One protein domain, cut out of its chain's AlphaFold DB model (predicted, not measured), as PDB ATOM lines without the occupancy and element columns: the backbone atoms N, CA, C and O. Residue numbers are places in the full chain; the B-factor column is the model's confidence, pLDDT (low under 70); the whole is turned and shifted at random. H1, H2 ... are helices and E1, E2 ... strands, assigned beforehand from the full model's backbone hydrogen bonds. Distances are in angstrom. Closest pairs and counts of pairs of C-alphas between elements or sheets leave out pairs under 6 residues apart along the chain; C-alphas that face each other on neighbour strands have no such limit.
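Overview. This is residues 7 to 82 of the 82 residues of an uncharacterized protein of Kribbella sp. VKM Ac-2527 (UniProt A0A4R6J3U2). A small, twisted three-stranded sheet has the helix H1 packed over one face, with the short helix H2 near the start of E3 and a long loop, residues 26 to 56, swinging wide round the sheet from E2 to H1. The printed part has 76 residues, with two named helices and three named strands in the order E1 E2 H1 H2 E3. The sheet runs E2, E1, E3 and is mixed; the class is mixed, helices and strands. The whole is compact, with a radius of gyration of the C-alphas of 11.8 A, and rounded, spanning 32 by 26 by 22 A.

Along the chain. E1, residues 7 to 14, begins at C-alpha 7 (-20.653, -4.930, 29.973) and is 20.9 A long. E2, residues 17 to 25, measures 23.8 A; E3, residues 78 to 81, measures 10.0 A and ends at C-alpha 81 (-38.630, -4.907, 24.876). H1, residues 57 to 67, is 15.1 A long, and H2, residues 69 to 75, 10.0 A.

Arrangement. The sheet is only just strongly twisted, its C-alphas lying up to 4.0 A off its best plane. E1 and E2 form an antiparallel hairpin, with N 10 and O 21 at 2.8 A. E1 and E3 are parallel, with N 11 and O 78 at 2.8 A. H1 is on the sheet in two layers, a helix on one face of a sheet; the closest C-alphas of H1 and E2 are Ala 58 and Val 25, 6.3 A apart. H2 only grazes the sheet, with residues 69 to 72. H1 and H2 are close but not clearly touching, with the C-alphas of Leu 65 and Cys 72 at 6.9 A, and about perpendicular at 76 degrees. In H1 and H2 every O i to N i+4 pair is within hydrogen-bond range.

Size, cuts and confidence. The C-alphas farthest apart, those of Gly 28 and Gly 48, are 32.7 A apart. The printed part has no cut. The link from E2 to H1 is long, 31 residues; the others are tight. Mean pLDDT of the printed part is 79.4, with residues 37 to 51 under 70.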
ATOM      1  N   SER A   7     -19.827  -5.467  31.056       84.12
ATOM      2  CA  SER A   7     -20.653  -4.930  29.973       84.12
ATOM      3  C   SER A   7     -21.330  -6.076  29.236       84.12
ATOM      4  O   SER A   7     -20.648  -6.970  28.736       84.12
ATOM      5  N   VAL A   8     -22.656  -6.060  29.187       88.19
ATOM      6  CA  VAL A   8     -23.505  -7.096  28.596       88.19
ATOM      7  C   VAL A   8     -24.061  -6.608  27.274       88.19
ATOM      8  O   VAL A   8     -24.528  -5.473  27.191       88.19
ATOM      9  N   ARG A   9     -24.066  -7.480  26.265       89.25
ATOM     10  CA  ARG A   9     -24.716  -7.220  24.983       89.25
ATOM     11  C   ARG A   9     -26.230  -7.306  25.147       89.25
ATOM     12  O   ARG A   9     -26.771  -8.353  25.512       89.25
ATOM     13  N   VAL A  10     -26.909  -6.203  24.869       88.19
ATOM     14  CA  VAL A  10     -28.357  -6.050  24.984       88.19
ATOM     15  C   VAL A  10     -28.923  -5.704  23.620       88.19
ATOM     16  O   VAL A  10     -28.410  -4.824  22.940       88.19
ATOM     17  N   GLN A  11     -29.996  -6.374  23.229       88.75
ATOM     18  CA  GLN A  11     -30.794  -5.993  22.078       88.75
ATOM     19  C   GLN A  11     -32.084  -5.355  22.590       88.75
ATOM     20  O   GLN A  11     -32.928  -6.035  23.171       88.75
ATOM     21  N   LEU A  12     -32.206  -4.043  22.421       86.81
ATOM     22  CA  LEU A  12     -33.394  -3.273  22.754       86.81
ATOM     23  C   LEU A  12     -34.325  -3.245  21.543       86.81
ATOM     24  O   LEU A  12     -33.974  -2.695  20.500       86.81
ATOM     25  N   GLN A  13     -35.508  -3.826  21.680       86.75
ATOM     26  CA  GLN A  13     -36.535  -3.814  20.651       86.75
ATOM     27  C   GLN A  13     -37.577  -2.748  20.990       86.75
ATOM     28  O   GLN A  13     -38.206  -2.836  22.038       86.75
ATOM     29  N   CYS A  14     -37.751  -1.754  20.117       83.44
ATOM     30  CA  CYS A  14     -38.734  -0.683  20.289       83.44
ATOM     31  C   CYS A  14     -39.388  -0.339  18.947       83.44
ATOM     32  O   CYS A  14     -38.697  -0.193  17.943       83.44
ATOM     33  N   ALA A  15     -40.721  -0.219  18.923       77.12
ATOM     34  CA  ALA A  15     -41.517   0.228  17.768       77.12
ATOM     35  C   ALA A  15     -41.116  -0.390  16.401       77.12
ATOM     36  O   ALA A  15     -41.140   0.282  15.374       77.12
ATOM     37  N   GLY A  16     -40.731  -1.674  16.383       77.88
ATOM     38  CA  GLY A  16     -40.295  -2.386  15.170       77.88
ATOM     39  C   GLY A  16     -38.804  -2.249  14.821       77.88
ATOM     40  O   GLY A  16     -38.328  -2.927  13.913       77.88
ATOM     41  N   HIS A  17     -38.046  -1.447  15.567       81.12
ATOM     42  CA  HIS A  17     -36.595  -1.316  15.472       81.12
ATOM     43  C   HIS A  17     -35.886  -2.180  16.518       81.12
ATOM     44  O   HIS A  17     -36.427  -2.481  17.581       81.12
ATOM     45  N   SER A  18     -34.662  -2.602  16.205       81.25
ATOM     46  CA  SER A  18     -33.781  -3.317  17.132       81.25
ATOM     47  C   SER A  18     -32.468  -2.556  17.254       81.25
ATOM     48  O   SER A  18     -31.808  -2.300  16.249       81.25
ATOM     49  N   HIS A  19     -32.092  -2.214  18.480       81.00
ATOM     50  CA  HIS A  19     -30.868  -1.493  18.808       81.00
ATOM     51  C   HIS A  19     -29.959  -2.392  19.635       81.00
ATOM     52  O   HIS A  19     -30.406  -3.003  20.602       81.00
ATOM     53  N   GLU A  20     -28.686  -2.477  19.270       83.44
ATOM     54  CA  GLU A  20     -27.685  -3.145  20.100       83.44
ATOM     55  C   GLU A  20     -27.073  -2.131  21.072       83.44
ATOM     56  O   GLU A  20     -26.647  -1.052  20.662       83.44
ATOM     57  N   LEU A  21     -27.051  -2.479  22.357       82.38
ATOM     58  CA  LEU A  21     -26.544  -1.671  23.460       82.38
ATOM     59  C   LEU A  21     -25.571  -2.493  24.308       82.38
ATOM     60  O   LEU A  21     -25.701  -3.714  24.424       82.38
ATOM     61  N   CYS A  22     -24.640  -1.806  24.964       86.06
ATOM     62  CA  CYS A  22     -23.740  -2.405  25.944       86.06
ATOM     63  C   CYS A  22     -24.054  -1.872  27.337       86.06
ATOM     64  O   CYS A  22     -23.785  -0.713  27.642       86.06
ATOM     65  N   VAL A  23     -24.618  -2.725  28.195       84.94
ATOM     66  CA  VAL A  23     -25.090  -2.328  29.530       84.94
ATOM     67  C   VAL A  23     -24.199  -2.922  30.604       84.94
ATOM     68  O   VAL A  23     -24.022  -4.136  30.676       84.94
ATOM     69  N   THR A  24     -23.647  -2.072  31.463       85.81
ATOM     70  CA  THR A  24     -22.832  -2.512  32.597       85.81
ATOM     71  C   THR A  24     -23.717  -3.041  33.724       85.81
ATOM     72  O   THR A  24     -24.634  -2.358  34.173       85.81
ATOM     73  N   VAL A  25     -23.427  -4.252  34.204       85.06
ATOM     74  CA  VAL A  25     -24.098  -4.864  35.360       85.06
ATOM     75  C   VAL A  25     -23.081  -5.287  36.419       85.06
ATOM     76  O   VAL A  25     -22.016  -5.810  36.092       85.06
ATOM     77  N   GLY A  26     -23.431  -5.112  37.695       82.75
ATOM     78  CA  GLY A  26     -22.599  -5.479  38.853       82.75
ATOM     79  C   GLY A  26     -22.667  -6.966  39.225       82.75
ATOM     80  O   GLY A  26     -22.718  -7.318  40.399       82.75
ATOM     81  N   ARG A  27     -22.762  -7.866  38.238       78.94
ATOM     82  CA  ARG A  27     -22.819  -9.320  38.468       78.94
ATOM     83  C   ARG A  27     -21.919 -10.067  37.503       78.94
ATOM     84  O   ARG A  27     -21.667  -9.601  36.400       78.94
ATOM     85  N   GLY A  28     -21.550 -11.293  37.874       80.88
ATOM     86  CA  GLY A  28     -20.918 -12.246  36.964       80.88
ATOM     87  C   GLY A  28     -21.807 -12.533  35.746       80.88
ATOM     88  O   GLY A  28     -22.961 -12.944  35.892       80.88
ATOM     89  N   VAL A  29     -21.255 -12.320  34.550       84.56
ATOM     90  CA  VAL A  29     -21.915 -12.556  33.257       84.56
ATOM     91  C   VAL A  29     -21.035 -13.486  32.419       84.56
ATOM     92  O   VAL A  29     -19.818 -13.272  32.377       84.56
ATOM     93  N   PRO A  30     -21.597 -14.513  31.755       85.12
ATOM     94  CA  PRO A  30     -20.849 -15.399  30.867       85.12
ATOM     95  C   PRO A  30     -20.123 -14.629  29.754       85.12
ATOM     96  O   PRO A  30     -20.721 -13.713  29.194       85.12
ATOM     97  N   PRO A  31     -18.897 -15.021  29.354       84.19
ATOM     98  CA  PRO A  31     -18.148 -14.343  28.291       84.19
ATOM     99  C   PRO A  31     -18.921 -14.188  26.977       84.19
ATOM    100  O   PRO A  31     -18.796 -13.168  26.318       84.19
ATOM    101  N   ARG A  32     -19.783 -15.159  26.641       86.12
ATOM    102  CA  ARG A  32     -20.639 -15.129  25.440       86.12
ATOM    103  C   ARG A  32     -21.658 -13.989  25.415       86.12
ATOM    104  O   ARG A  32     -22.163 -13.674  24.350       86.12
ATOM    105  N   LEU A  33     -21.995 -13.435  26.579       86.69
ATOM    106  CA  LEU A  33     -22.946 -12.332  26.723       86.69
ATOM    107  C   LEU A  33     -22.254 -10.994  26.952       86.69
ATOM    108  O   LEU A  33     -22.935  -9.981  27.098       86.69
ATOM    109  N   ARG A  34     -20.922 -10.978  27.033       87.44
ATOM    110  CA  ARG A  34     -20.171  -9.748  27.248       87.44
ATOM    111  C   ARG A  34     -20.012  -8.998  25.933       87.44
ATOM    112  O   ARG A  34     -19.869  -9.617  24.882       87.44
ATOM    113  N   CYS A  35     -20.007  -7.677  26.012       83.06
ATOM    114  CA  CYS A  35     -19.560  -6.848  24.901       83.06
ATOM    115  C   CYS A  35     -18.064  -7.048  24.641       83.06
ATOM    116  O   CYS A  35     -17.307  -7.415  25.547       83.06
ATOM    117  N   GLU A  36     -17.637  -6.792  23.407       76.12
ATOM    118  CA  GLU A  36     -16.215  -6.818  23.067       76.12
ATOM    119  C   GLU A  36     -15.465  -5.692  23.790       76.12
ATOM    120  O   GLU A  36     -16.008  -4.613  24.020       76.12
ATOM    121  N   ALA A  37     -14.193  -5.924  24.127       60.41
ATOM    122  CA  ALA A  37     -13.388  -5.033  24.973       60.41
ATOM    123  C   ALA A  37     -13.095  -3.634  24.377       60.41
ATOM    124  O   ALA A  37     -12.448  -2.820  25.030       60.41
ATOM    125  N   GLY A  38     -13.566  -3.343  23.162       55.59
ATOM    126  CA  GLY A  38     -13.495  -2.027  22.518       55.59
ATOM    127  C   GLY A  38     -14.859  -1.440  22.147       55.59
ATOM    128  O   GLY A  38     -14.923  -0.294  21.702       55.59
ATOM    129  N   GLN A  39     -15.955  -2.184  22.341       61.38
ATOM    130  CA  GLN A  39     -17.285  -1.597  22.273       61.38
ATOM    131  C   GLN A  39     -17.437  -0.742  23.532       61.38
ATOM    132  O   GLN A  39     -17.576  -1.257  24.643       61.38
ATOM    133  N   GLY A  40     -17.360   0.583  23.366       54.28
ATOM    134  CA  GLY A  40     -17.754   1.519  24.418       54.28
ATOM    135  C   GLY A  40     -19.195   1.241  24.877       54.28
ATOM    136  O   GLY A  40     -19.850   0.355  24.328       54.28
ATOM    137  N   PRO A  41     -19.755   2.013  25.822       57.47
ATOM    138  CA  PRO A  41     -21.143   1.852  26.282       57.47
ATOM    139  C   PRO A  41     -22.225   1.924  25.178       57.47
ATOM    140  O   PRO A  41     -23.409   1.841  25.474       57.47
ATOM    141  N   GLY A  42     -21.841   2.000  23.900       52.28
ATOM    142  CA  GLY A  42     -22.665   1.491  22.820       52.28
ATOM    143  C   GLY A  42     -23.886   2.357  22.605       52.28
ATOM    144  O   GLY A  42     -24.989   1.846  22.511       52.28
ATOM    145  N   TYR A  43     -23.675   3.666  22.489       52.66
ATOM    146  CA  TYR A  43     -24.420   4.427  21.499       52.66
ATOM    147  C   TYR A  43     -23.639   4.314  20.191       52.66
ATOM    148  O   TYR A  43     -22.691   5.062  19.958       52.66
ATOM    149  N   GLY A  44     -23.998   3.344  19.350       44.44
ATOM    150  CA  GLY A  44     -23.576   3.379  17.955       44.44
ATOM    151  C   GLY A  44     -24.115   4.666  17.331       44.44
ATOM    152  O   GLY A  44     -25.327   4.854  17.236       44.44
ATOM    153  N   THR A  45     -23.226   5.582  16.957       40.66
ATOM    154  CA  THR A  45     -23.527   6.796  16.186       40.66
ATOM    155  C   THR A  45     -24.114   6.406  14.830       40.66
ATOM    156  O   THR A  45     -23.388   6.229  13.859       40.66
ATOM    157  N   GLY A  46     -25.432   6.223  14.769       43.00
ATOM    158  CA  GLY A  46     -26.141   5.895  13.535       43.00
ATOM    159  C   GLY A  46     -27.503   5.270  13.806       43.00
ATOM    160  O   GLY A  46     -27.664   4.063  13.691       43.00
ATOM    161  N   GLY A  47     -28.493   6.074  14.185       39.25
ATOM    162  CA  GLY A  47     -29.850   5.569  14.387       39.25
ATOM    163  C   GLY A  47     -30.795   6.634  14.912       39.25
ATOM    164  O   GLY A  47     -31.278   6.534  16.034       39.25
ATOM    165  N   GLY A  48     -31.027   7.684  14.124       43.62
ATOM    166  CA  GLY A  48     -32.145   8.584  14.378       43.62
ATOM    167  C   GLY A  48     -33.451   7.793  14.317       43.62
ATOM    168  O   GLY A  48     -33.734   7.163  13.304       43.62
ATOM    169  N   GLY A  49     -34.226   7.793  15.401       52.38
ATOM    170  CA  GLY A  49     -35.530   7.135  15.409       52.38
ATOM    171  C   GLY A  49     -36.042   6.794  16.801       52.38
ATOM    172  O   GLY A  49     -36.033   5.633  17.170       52.38
ATOM    173  N   GLY A  50     -36.478   7.798  17.567       60.56
ATOM    174  CA  GLY A  50     -37.553   7.712  18.575       60.56
ATOM    175  C   GLY A  50     -37.443   6.776  19.793       60.56
ATOM    176  O   GLY A  50     -38.185   6.989  20.751       60.56
ATOM    177  N   CYS A  51     -36.564   5.774  19.810       69.50
ATOM    178  CA  CYS A  51     -36.540   4.767  20.861       69.50
ATOM    179  C   CYS A  51     -35.948   5.321  22.154       69.50
ATOM    180  O   CYS A  51     -34.779   5.705  22.225       69.50
ATOM    181  N   ARG A  52     -36.786   5.374  23.194       76.06
ATOM    182  CA  ARG A  52     -36.377   5.790  24.534       76.06
ATOM    183  C   ARG A  52     -35.781   4.598  25.262       76.06
ATOM    184  O   ARG A  52     -36.431   3.569  25.409       76.06
ATOM    185  N   ILE A  53     -34.552   4.765  25.736       78.81
ATOM    186  CA  ILE A  53     -33.928   3.783  26.615       78.81
ATOM    187  C   ILE A  53     -34.619   3.861  27.986       78.81
ATOM    188  O   ILE A  53     -34.691   4.960  28.545       78.81
ATOM    189  N   PRO A  54     -35.125   2.741  28.535       79.12
ATOM    190  CA  PRO A  54     -35.692   2.725  29.877       79.12
ATOM    191  C   PRO A  54     -34.653   3.166  30.921       79.12
ATOM    192  O   PRO A  54     -33.504   2.717  30.855       79.12
ATOM    193  N   PRO A  55     -35.018   4.010  31.902       82.50
ATOM    194  CA  PRO A  55     -34.086   4.441  32.948       82.50
ATOM    195  C   PRO A  55     -33.605   3.268  33.821       82.50
ATOM    196  O   PRO A  55     -32.504   3.298  34.360       82.50
ATOM    197  N   ASP A  56     -34.407   2.212  33.912       87.00
ATOM    198  CA  ASP A  56     -34.176   0.980  34.663       87.00
ATOM    199  C   ASP A  56     -33.582  -0.156  33.802       87.00
ATOM    200  O   ASP A  56     -33.582  -1.317  34.211       87.00
ATOM    201  N   LEU A  57     -33.017   0.152  32.624       85.19
ATOM    202  CA  LEU A  57     -32.476  -0.855  31.698       85.19
ATOM    203  C   LEU A  57     -31.497  -1.829  32.377       85.19
ATOM    204  O   LEU A  57     -31.567  -3.034  32.147       85.19
ATOM    205  N   ALA A  58     -30.600  -1.341  33.239       85.50
ATOM    206  CA  ALA A  58     -29.639  -2.192  33.946       85.50
ATOM    207  C   ALA A  58     -30.316  -3.186  34.909       85.50
ATOM    208  O   ALA A  58     -29.870  -4.333  35.042       85.50
ATOM    209  N   GLU A  59     -31.415  -2.778  35.549       89.44
ATOM    210  CA  GLU A  59     -32.209  -3.652  36.411       89.44
ATOM    211  C   GLU A  59     -32.982  -4.680  35.589       89.44
ATOM    212  O   GLU A  59     -32.969  -5.865  35.931       89.44
ATOM    213  N   GLN A  60     -33.582  -4.266  34.468       90.31
ATOM    214  CA  GLN A  60     -34.270  -5.174  33.550       90.31
ATOM    215  C   GLN A  60     -33.315  -6.225  32.980       90.31
ATOM    216  O   GLN A  60     -33.618  -7.416  33.003       90.31
ATOM    217  N   VAL A  61     -32.119  -5.817  32.551       90.00
ATOM    218  CA  VAL A  61     -31.071  -6.732  32.078       90.00
ATOM    219  C   VAL A  61     -30.659  -7.694  33.188       90.00
ATOM    220  O   VAL A  61     -30.562  -8.902  32.967       90.00
ATOM    221  N   SER A  62     -30.454  -7.187  34.406       90.06
ATOM    222  CA  SER A  62     -30.093  -8.017  35.557       90.06
ATOM    223  C   SER A  62     -31.169  -9.047  35.891       90.06
ATOM    224  O   SER A  62     -30.823 -10.197  36.173       90.06
ATOM    225  N   ARG A  63     -32.447  -8.651  35.829       90.50
ATOM    226  CA  ARG A  63     -33.617  -9.519  35.999       90.50
ATOM    227  C   ARG A  63     -33.684 -10.569  34.895       90.50
ATOM    228  O   ARG A  63     -33.748 -11.752  35.199       90.50
ATOM    229  N   GLN A  64     -33.520 -10.179  33.637       91.88
ATOM    230  CA  GLN A  64     -33.602 -11.114  32.517       91.88
ATOM    231  C   GLN A  64     -32.467 -12.141  32.514       91.88
ATOM    232  O   GLN A  64     -32.676 -13.318  32.228       91.88
ATOM    233  N   LEU A  65     -31.275 -11.734  32.947       90.69
ATOM    234  CA  LEU A  65     -30.161 -12.644  33.206       90.69
ATOM    235  C   LEU A  65     -30.387 -13.566  34.418       90.69
ATOM    236  O   LEU A  65     -29.592 -14.484  34.629       90.69
ATOM    237  N   ARG A  66     -31.354 -13.292  35.300       90.50
ATOM    238  CA  ARG A  66     -31.764 -14.220  36.374       90.50
ATOM    239  C   ARG A  66     -32.835 -15.174  35.858       90.50
ATOM    240  O   ARG A  66     -32.669 -16.379  36.001       90.50
ATOM    241  N   ASP A  67     -33.853 -14.634  35.205       92.88
ATOM    242  CA  ASP A  67     -35.061 -15.374  34.839       92.88
ATOM    243  C   ASP A  67     -34.873 -16.224  33.573       92.88
ATOM    244  O   ASP A  67     -35.532 -17.244  33.391       92.88
ATOM    245  N   SER A  68     -33.976 -15.823  32.666       92.31
ATOM    246  CA  SER A  68     -33.841 -16.420  31.327       92.31
ATOM    247  C   SER A  68     -32.384 -16.535  30.869       92.31
ATOM    248  O   SER A  68     -32.064 -16.355  29.694       92.31
ATOM    249  N   LEU A  69     -31.470 -16.872  31.787       89.88
ATOM    250  CA  LEU A  69     -30.032 -16.931  31.491       89.88
ATOM    251  C   LEU A  69     -29.689 -17.871  30.323       89.88
ATOM    252  O   LEU A  69     -28.875 -17.512  29.474       89.88
ATOM    253  N   GLN A  70     -30.287 -19.065  30.268       91.69
ATOM    254  CA  GLN A  70     -30.012 -20.032  29.196       91.69
ATOM    255  C   GLN A  70     -30.460 -19.512  27.825       91.69
ATOM    256  O   GLN A  70     -29.732 -19.661  26.842       91.69
ATOM    257  N   ASP A  71     -31.611 -18.845  27.770       91.88
ATOM    258  CA  ASP A  71     -32.110 -18.170  26.575       91.88
ATOM    259  C   ASP A  71     -31.177 -17.059  26.112       91.88
ATOM    260  O   ASP A  71     -30.837 -17.000  24.928       91.88
ATOM    261  N   CYS A  72     -30.715 -16.224  27.046       91.81
ATOM    262  CA  CYS A  72     -29.732 -15.190  26.757       91.81
ATOM    263  C   CYS A  72     -28.464 -15.815  26.169       91.81
ATOM    264  O   CYS A  72     -28.044 -15.426  25.085       91.81
ATOM    265  N   ILE A  73     -27.895 -16.839  26.819       90.81
ATOM    266  CA  ILE A  73     -26.686 -17.541  26.351       90.81
ATOM    267  C   ILE A  73     -26.880 -18.126  24.950       90.81
ATOM    268  O   ILE A  73     -25.974 -18.030  24.123       90.81
ATOM    269  N   ARG A  74     -28.041 -18.734  24.681       91.81
ATOM    270  CA  ARG A  74     -28.371 -19.324  23.379       91.81
ATOM    271  C   ARG A  74     -28.403 -18.275  22.268       91.81
ATOM    272  O   ARG A  74     -27.946 -18.560  21.167       91.81
ATOM    273  N   ARG A  75     -28.934 -17.084  22.552       90.06
ATOM    274  CA  ARG A  75     -29.013 -15.963  21.599       90.06
ATOM    275  C   ARG A  75     -27.704 -15.176  21.490       90.06
ATOM    276  O   ARG A  75     -27.445 -14.579  20.454       90.06
ATOM    277  N   GLY A  76     -26.890 -15.171  22.546       90.12
ATOM    278  CA  GLY A  76     -25.673 -14.359  22.650       90.12
ATOM    279  C   GLY A  76     -25.920 -12.902  23.060       90.12
ATOM    280  O   GLY A  76     -24.994 -12.096  23.026       90.12
ATOM    281  N   TYR A  77     -27.144 -12.553  23.465       90.06
ATOM    282  CA  TYR A  77     -27.516 -11.219  23.943       90.06
ATOM    283  C   TYR A  77     -28.728 -11.284  24.882       90.06
ATOM    284  O   TYR A  77     -29.456 -12.280  24.932       90.06
ATOM    285  N   VAL A  78     -28.963 -10.204  25.625       91.25
ATOM    286  CA  VAL A  78     -30.169 -10.012  26.437       91.25
ATOM    287  C   VAL A  78     -31.190  -9.219  25.632       91.25
ATOM    288  O   VAL A  78     -30.906  -8.102  25.218       91.25
ATOM    289  N   LEU A  79     -32.370  -9.786  25.396       91.12
ATOM    290  CA  LEU A  79     -33.453  -9.088  24.707       91.12
ATOM    291  C   LEU A  79     -34.265  -8.277  25.722       91.12
ATOM    292  O   LEU A  79     -34.813  -8.864  26.653       91.12
ATOM    293  N   ILE A  80     -34.364  -6.966  25.514       89.00
ATOM    294  CA  ILE A  80     -35.253  -6.068  26.259       89.00
ATOM    295  C   ILE A  80     -36.270  -5.481  25.283       89.00
ATOM    296  O   ILE A  80     -35.899  -5.016  24.209       89.00
ATOM    297  N   GLN A  81     -37.546  -5.510  25.652       85.25
ATOM    298  CA  GLN A  81     -38.630  -4.907  24.876       85.25
ATOM    299  C   GLN A  81     -39.044  -3.601  25.562       85.25
ATOM    300  O   GLN A  81     -39.305  -3.614  26.764       85.25
ATOM    301  N   ALA A  82     -39.056  -2.496  24.813       71.25
ATOM    302  CA  ALA A  82     -39.410  -1.154  25.283       71.25
ATOM    303  C   ALA A  82     -40.545  -0.534  24.463       71.25
ATOM    304  O   ALA A  82     -40.670  -0.866  23.259       71.25
TER     305      ALA A  82